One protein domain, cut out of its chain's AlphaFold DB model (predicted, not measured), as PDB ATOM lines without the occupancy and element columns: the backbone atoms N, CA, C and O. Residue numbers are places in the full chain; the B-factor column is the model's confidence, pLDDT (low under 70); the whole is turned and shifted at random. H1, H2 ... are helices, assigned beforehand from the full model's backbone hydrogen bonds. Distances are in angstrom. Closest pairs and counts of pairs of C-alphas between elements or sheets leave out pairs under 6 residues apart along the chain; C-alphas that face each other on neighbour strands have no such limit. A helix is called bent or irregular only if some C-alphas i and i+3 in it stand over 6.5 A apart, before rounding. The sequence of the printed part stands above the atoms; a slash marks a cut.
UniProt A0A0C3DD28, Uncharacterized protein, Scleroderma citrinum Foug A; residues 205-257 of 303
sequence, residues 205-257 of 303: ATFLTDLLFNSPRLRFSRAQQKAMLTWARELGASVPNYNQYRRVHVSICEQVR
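This is residues 205 to 257 of the 303 residues of an uncharacterized protein of Scleroderma citrinum Foug A (UniProt A0A0C3DD28). The longest helix, H3, runs from a small body of helices into a free arm: its residues 245 to 249 pack on H1, which stands nearly at right angles to it, and residues 250 to 257 stick out. H2 runs back the opposite way to H1 at a steep tilt, and from its far end the link of residues 235 to 241 folds back to the beginning of H3. The printed part has 53 residues, with three named helices in the order H1, H2, H3 and no named strand; its class is all helix. The whole is compact, with a radius of gyration of the C-alphas of 11.0 A, and only just elongated, with spans of 33 by 22 by 16 A.

H3, residues 242 to 256, is the longest helix, 20.6 A from first to last C-alpha; C-alpha 242 is at (115.237, 83.804, 83.328) and C-alpha 256 at (128.523, 71.663, 73.344). H1, residues 205 to 213, measures 12.3 A and begins with C-alpha 205 at (125.498, 81.690, 89.735). H2, residues 222 to 234, measures 18.5 A. None of the three helices is bent or irregular.

H3 touches H1 with residues 245 to 249 alone, and the closest C-alphas are those of Thr 206 and Tyr 245, 6.5 A apart. The lines of H1 and H3 are about perpendicular, at 81 degrees. H3 and H2 only just touch, with 3 pairs of C-alphas within 8 A, made by residues 225 to 229 of H2 alone and residue 242 of H3 alone. The closest C-alphas there are those of Lys 226 and Tyr 242, 6.1 A apart. H2 and H3 run opposite ways at a steep tilt of 61 degrees. H1 and H2 are close but not clearly touching: their closest C-alphas, those of Phe 213 and Gln 225, are 7.2 A apart. They run opposite ways at a steep tilt of 38 degrees. In H1, H2 and H3 every O i to N i+4 pair is within hydrogen-bond range.

The two C-alphas farthest apart are those of Leu 235 and Arg 257, 33.3 A. Residues 250 to 257, of which 250 to 256 belong to H3, stand free; without them the body has 45 residues and spans 27 by 18 by 15 A. The printed part has no cut. The links from H1 to H2, 8 residues, and from H2 to H3, 7 residues, are short. The mean pLDDT of the printed part is 93.5, and no printed residue is under 70.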
ATOM      1  N   ALA A 205     126.933  81.763  89.477       94.94
ATOM      2  CA  ALA A 205     125.498  81.690  89.735       94.94
ATOM      3  C   ALA A 205     124.743  81.167  88.511       94.94
ATOM      4  O   ALA A 205     123.845  80.335  88.659       94.94
ATOM      5  N   THR A 206     125.142  81.577  87.302       94.75
ATOM      6  CA  THR A 206     124.570  81.031  86.065       94.75
ATOM      7  C   THR A 206     124.886  79.547  85.899       94.75
ATOM      8  O   THR A 206     123.982  78.784  85.562       94.75
ATOM      9  N   PHE A 207     126.111  79.110  86.214       95.00
ATOM     10  CA  PHE A 207     126.471  77.686  86.209       95.00
ATOM     11  C   PHE A 207     125.596  76.854  87.158       95.00
ATOM     12  O   PHE A 207     124.992  75.866  86.746       95.00
ATOM     13  N   LEU A 208     125.480  77.264  88.426       95.88
ATOM     14  CA  LEU A 208     124.676  76.535  89.416       95.88
ATOM     15  C   LEU A 208     123.185  76.529  89.059       95.88
ATOM     16  O   LEU A 208     122.497  75.538  89.296       95.88
ATOM     17  N   THR A 209     122.695  77.620  88.470       96.38
ATOM     18  CA  THR A 209     121.319  77.714  87.970       96.38
ATOM     19  C   THR A 209     121.073  76.713  86.840       96.38
ATOM     20  O   THR A 209     120.061  76.013  86.853       96.38
ATOM     21  N   ASP A 210     121.998  76.614  85.883       95.06
ATOM     22  CA  ASP A 210     121.909  75.652  84.784       95.06
ATOM     23  C   ASP A 210     121.960  74.209  85.294       95.06
ATOM     24  O   ASP A 210     121.100  73.399  84.944       95.06
ATOM     25  N   LEU A 211     122.874  73.912  86.221       94.75
ATOM     26  CA  LEU A 211     122.973  72.604  86.867       94.75
ATOM     27  C   LEU A 211     121.674  72.211  87.589       94.75
ATOM     28  O   LEU A 211     121.229  71.066  87.492       94.75
ATOM     29  N   LEU A 212     121.051  73.153  88.304       95.62
ATOM     30  CA  LEU A 212     119.788  72.927  89.002       95.62
ATOM     31  C   LEU A 212     118.654  72.610  88.020       95.62
ATOM     32  O   LEU A 212     117.918  71.643  88.223       95.62
ATOM     33  N   PHE A 213     118.508  73.409  86.962       95.56
ATOM     34  CA  PHE A 213     117.402  73.277  86.013       95.56
ATOM     35  C   PHE A 213     117.567  72.135  85.009       95.56
ATOM     36  O   PHE A 213     116.558  71.622  84.522       95.56
ATOM     37  N   ASN A 214     118.801  71.708  84.735       91.50
ATOM     38  CA  ASN A 214     119.110  70.578  83.855       91.50
ATOM     39  C   ASN A 214     119.391  69.273  84.615       91.50
ATOM     40  O   ASN A 214     119.804  68.282  84.009       91.50
ATOM     41  N   SER A 215     119.136  69.235  85.926       92.69
ATOM     42  CA  SER A 215     119.260  68.013  86.717       92.69
ATOM     43  C   SER A 215     118.323  66.916  86.176       92.69
ATOM     44  O   SER A 215     117.108  67.122  86.098       92.69
ATOM     45  N   PRO A 216     118.831  65.709  85.846       87.88
ATOM     46  CA  PRO A 216     118.027  64.645  85.239       87.88
ATOM     47  C   PRO A 216     116.803  64.240  86.063       87.88
ATOM     48  O   PRO A 216     115.785  63.827  85.507       87.88
ATOM     49  N   ARG A 217     116.908  64.362  87.392       92.06
ATOM     50  CA  ARG A 217     115.877  63.958  88.355       92.06
ATOM     51  C   ARG A 217     114.919  65.089  88.729       92.06
ATOM     52  O   ARG A 217     113.893  64.816  89.339       92.06
ATOM     53  N   LEU A 218     115.235  66.336  88.377       91.06
ATOM     54  CA  LEU A 218     114.450  67.515  88.745       91.06
ATOM     55  C   LEU A 218     114.059  68.283  87.483       91.06
ATOM     56  O   LEU A 218     114.780  69.150  86.998       91.06
ATOM     57  N   ARG A 219     112.889  67.950  86.937       91.44
ATOM     58  CA  ARG A 219     112.326  68.647  85.779       91.44
ATOM     59  C   ARG A 219     111.527  69.852  86.256       91.44
ATOM     60  O   ARG A 219     110.421  69.695  86.760       91.44
ATOM     61  N   PHE A 220     112.075  71.045  86.056       94.25
ATOM     62  CA  PHE A 220     111.357  72.289  86.322       94.25
ATOM     63  C   PHE A 220     110.640  72.787  85.068       94.25
ATOM     64  O   PHE A 220     111.262  72.975  84.017       94.25
ATOM     65  N   SER A 221     109.340  73.061  85.180       94.75
ATOM     66  CA  SER A 221     108.582  73.791  84.163       94.75
ATOM     67  C   SER A 221     109.085  75.234  84.030       94.75
ATOM     68  O   SER A 221     109.725  75.771  84.934       94.75
ATOM     69  N   ARG A 222     108.764  75.915  82.919       95.12
ATOM     70  CA  ARG A 222     109.132  77.334  82.722       95.12
ATOM     71  C   ARG A 222     108.614  78.222  83.857       95.12
ATOM     72  O   ARG A 222     109.333  79.115  84.302       95.12
ATOM     73  N   ALA A 223     107.392  77.972  84.326       95.88
ATOM     74  CA  ALA A 223     106.803  78.696  85.448       95.88
ATOM     75  C   ALA A 223     107.582  78.443  86.748       95.88
ATOM     76  O   ALA A 223     107.936  79.392  87.442       95.88
ATOM     77  N   GLN A 224     107.947  77.186  87.023       97.06
ATOM     78  CA  GLN A 224     108.736  76.825  88.205       97.06
ATOM     79  C   GLN A 224     110.147  77.427  88.175       97.06
ATOM     80  O   GLN A 224     110.605  77.946  89.189       97.06
ATOM     81  N   GLN A 225     110.815  77.434  87.016       96.88
ATOM     82  CA  GLN A 225     112.127  78.073  86.855       96.88
ATOM     83  C   GLN A 225     112.050  79.575  87.155       96.88
ATOM     84  O   GLN A 225     112.866  80.104  87.908       96.88
ATOM     85  N   LYS A 226     111.039  80.269  86.613       97.19
ATOM     86  CA  LYS A 226     110.807  81.690  86.909       97.19
ATOM     87  C   LYS A 226     110.532  81.916  88.396       97.19
ATOM     88  O   LYS A 226     111.143  82.806  88.975       97.19
ATOM     89  N   ALA A 227     109.669  81.103  89.006       97.31
ATOM     90  CA  ALA A 227     109.332  81.206  90.422       97.31
ATOM     91  C   ALA A 227     110.564  81.020  91.322       97.31
ATOM     92  O   ALA A 227     110.791  81.841  92.205       97.31
ATOM     93  N   MET A 228     111.405  80.014  91.053       97.50
ATOM     94  CA  MET A 228     112.650  79.793  91.800       97.50
ATOM     95  C   MET A 228     113.633  80.955  91.663       97.50
ATOM     96  O   MET A 228     114.200  81.388  92.662       97.50
ATOM     97  N   LEU A 229     113.829  81.481  90.451       96.94
ATOM     98  CA  LEU A 229     114.732  82.616  90.249       96.94
ATOM     99  C   LEU A 229     114.214  83.887  90.924       96.94
ATOM    100  O   LEU A 229     115.004  84.644  91.477       96.94
ATOM    101  N   THR A 230     112.904  84.130  90.885       97.12
ATOM    102  CA  THR A 230     112.296  85.260  91.592       97.12
ATOM    103  C   THR A 230     112.458  85.096  93.099       97.12
ATOM    104  O   THR A 230     112.983  85.999  93.737       97.12
ATOM    105  N   TRP A 231     112.132  83.925  93.655       97.81
ATOM    106  CA  TRP A 231     112.344  83.620  95.073       97.81
ATOM    107  C   TRP A 231     113.798  83.840  95.513       97.81
ATOM    108  O   TRP A 231     114.044  84.502  96.517       97.81
ATOM    109  N   ALA A 232     114.771  83.354  94.742       96.94
ATOM    110  CA  ALA A 232     116.184  83.542  95.055       96.94
ATOM    111  C   ALA A 232     116.601  85.027  95.040       96.94
ATOM    112  O   ALA A 232     117.382  85.446  95.895       96.94
ATOM    113  N   ARG A 233     116.050  85.841  94.126       95.88
ATOM    114  CA  ARG A 233     116.289  87.296  94.110       95.88
ATOM    115  C   ARG A 233     115.672  88.006  95.309       95.88
ATOM    116  O   ARG A 233     116.331  88.869  95.878       95.88
ATOM    117  N   GLU A 234     114.463  87.624  95.719       97.06
ATOM    118  CA  GLU A 234     113.816  88.180  96.922       97.06
ATOM    119  C   GLU A 234     114.619  87.876  98.199       97.06
ATOM    120  O   GLU A 234     114.618  88.661  99.143       97.06
ATOM    121  N   LEU A 235     115.377  86.773  98.218       97.44
ATOM    122  CA  LEU A 235     116.325  86.454  99.293       97.44
ATOM    123  C   LEU A 235     117.672  87.193  99.190       97.44
ATOM    124  O   LEU A 235     118.552  86.983 100.024       97.44
ATOM    125  N   GLY A 236     117.860  88.044  98.179       95.25
ATOM    126  CA  GLY A 236     119.093  88.800  97.956       95.25
ATOM    127  C   GLY A 236     120.214  88.006  97.279       95.25
ATOM    128  O   GLY A 236     121.356  88.467  97.259       95.25
ATOM    129  N   ALA A 237     119.929  86.826  96.717       95.12
ATOM    130  CA  ALA A 237     120.925  86.084  95.954       95.12
ATOM    131  C   ALA A 237     121.164  86.738  94.584       95.12
ATOM    132  O   ALA A 237     120.230  87.126  93.877       95.12
ATOM    133  N   SER A 238     122.430  86.807  94.172       94.50
ATOM    134  CA  SER A 238     122.799  87.204  92.814       94.50
ATOM    135  C   SER A 238     122.571  86.017  91.875       94.50
ATOM    136  O   SER A 238     123.419  85.137  91.770       94.50
ATOM    137  N   VAL A 239     121.388  85.941  91.259       95.56
ATOM    138  CA  VAL A 239     121.014  84.897  90.285       95.56
ATOM    139  C   VAL A 239     120.598  85.530  88.955       95.56
ATOM    140  O   VAL A 239     120.045  86.637  88.957       95.56
ATOM    141  N   PRO A 240     120.806  84.850  87.811       95.44
ATOM    142  CA  PRO A 240     120.441  85.405  86.515       95.44
ATOM    143  C   PRO A 240     118.932  85.660  86.392       95.44
ATOM    144  O   PRO A 240     118.077  85.008  87.010       95.44
ATOM    145  N   ASN A 241     118.569  86.600  85.521       94.38
ATOM    146  CA  ASN A 241     117.201  86.658  85.025       94.38
ATOM    147  C   ASN A 241     116.907  85.406  84.179       94.38
ATOM    148  O   ASN A 241     117.792  84.888  83.502       94.38
ATOM    149  N   TYR A 242     115.656  84.944  84.147       95.44
ATOM    150  CA  TYR A 242     115.237  83.804  83.328       95.44
ATOM    151  C   TYR A 242     115.657  83.973  81.859       95.44
ATOM    152  O   TYR A 242     116.175  83.045  81.246       95.44
ATOM    153  N   ASN A 243     115.496  85.175  81.299       94.12
ATOM    154  CA  ASN A 243     115.883  85.450  79.913       94.12
ATOM    155  C   ASN A 243     117.404  85.400  79.706       94.12
ATOM    156  O   ASN A 243     117.867  84.924  78.673       94.12
ATOM    157  N   GLN A 244     118.185  85.863  80.686       92.44
ATOM    158  CA  GLN A 244     119.648  85.789  80.640       92.44
ATOM    159  C   GLN A 244     120.118  84.343  80.722       92.44
ATOM    160  O   GLN A 244     120.884  83.907  79.867       92.44
ATOM    161  N   TYR A 245     119.574  83.589  81.679       95.19
ATOM    162  CA  TYR A 245     119.788  82.154  81.801       95.19
ATOM    163  C   TYR A 245     119.495  81.441  80.476       95.19
ATOM    164  O   TYR A 245     120.345  80.716  79.971       95.19
ATOM    165  N   ARG A 246     118.342  81.704  79.845       95.25
ATOM    166  CA  ARG A 246     117.981  81.068  78.569       95.25
ATOM    167  C   ARG A 246     118.943  81.398  77.436       95.25
ATOM    168  O   ARG A 246     119.256  80.501  76.662       95.25
ATOM    169  N   ARG A 247     119.421  82.640  77.334       93.62
ATOM    170  CA  ARG A 247     120.415  83.025  76.316       93.62
ATOM    171  C   ARG A 247     121.726  82.267  76.506       93.62
ATOM    172  O   ARG A 247     122.248  81.718  75.541       93.62
ATOM    173  N   VAL A 248     122.220  82.196  77.743       93.12
ATOM    174  CA  VAL A 248     123.442  81.448  78.068       93.12
ATOM    175  C   VAL A 248     123.246  79.958  77.800       93.12
ATOM    176  O   VAL A 248     124.062  79.352  77.116       93.12
ATOM    177  N   HIS A 249     122.128  79.385  78.246       92.94
ATOM    178  CA  HIS A 249     121.805  77.974  78.044       92.94
ATOM    179  C   HIS A 249     121.754  77.584  76.559       92.94
ATOM    180  O   HIS A 249     122.325  76.568  76.168       92.94
ATOM    181  N   VAL A 250     121.104  78.395  75.714       91.44
ATOM    182  CA  VAL A 250     121.071  78.171  74.258       91.44
ATOM    183  C   VAL A 250     122.477  78.253  73.670       91.44
ATOM    184  O   VAL A 250     122.870  77.345  72.946       91.44
ATOM    185  N   SER A 251     123.260  79.268  74.042       91.38
ATOM    186  CA  SER A 251     124.634  79.426  73.552       91.38
ATOM    187  C   SER A 251     125.533  78.242  73.927       91.38
ATOM    188  O   SER A 251     126.306  77.762  73.102       91.38
ATOM    189  N   ILE A 252     125.404  77.722  75.150       90.56
ATOM    190  CA  ILE A 252     126.142  76.536  75.599       90.56
ATOM    191  C   ILE A 252     125.657  75.291  74.860       90.56
ATOM    192  O   ILE A 252     126.476  74.482  74.428       90.56
ATOM    193  N   CYS A 253     124.347  75.136  74.659       87.44
ATOM    194  CA  CYS A 253     123.816  74.036  73.860       87.44
ATOM    195  C   CYS A 253     124.336  74.082  72.419       87.44
ATOM    196  O   CYS A 253     124.680  73.039  71.887       87.44
ATOM    197  N   GLU A 254     124.434  75.249  71.792       86.00
ATOM    198  CA  GLU A 254     124.977  75.375  70.433       86.00
ATOM    199  C   GLU A 254     126.459  74.988  70.358       86.00
ATOM    200  O   GLU A 254     126.881  74.367  69.387       86.00
ATOM    201  N   GLN A 255     127.243  75.313  71.390       82.88
ATOM    202  CA  GLN A 255     128.673  75.000  71.432       82.88
ATOM    203  C   GLN A 255     128.954  73.534  71.785       82.88
ATOM    204  O   GLN A 255     129.831  72.902  71.199       82.88
ATOM    205  N   VAL A 256     128.234  72.986  72.766       80.81
ATOM    206  CA  VAL A 256     128.523  71.663  73.344       80.81
ATOM    207  C   VAL A 256     127.683  70.571  72.688       80.81
ATOM    208  O   VAL A 256     128.157  69.455  72.450       80.81
ATOM    209  N   ARG A 257     126.418  70.852  72.375       75.44
ATOM    210  CA  ARG A 257     125.473  69.839  71.895       75.44
ATOM    211  C   ARG A 257     125.615  69.641  70.391       75.44
ATOM    212  O   ARG A 257     125.937  70.564  69.660       75.44
TER     213      ARG A 257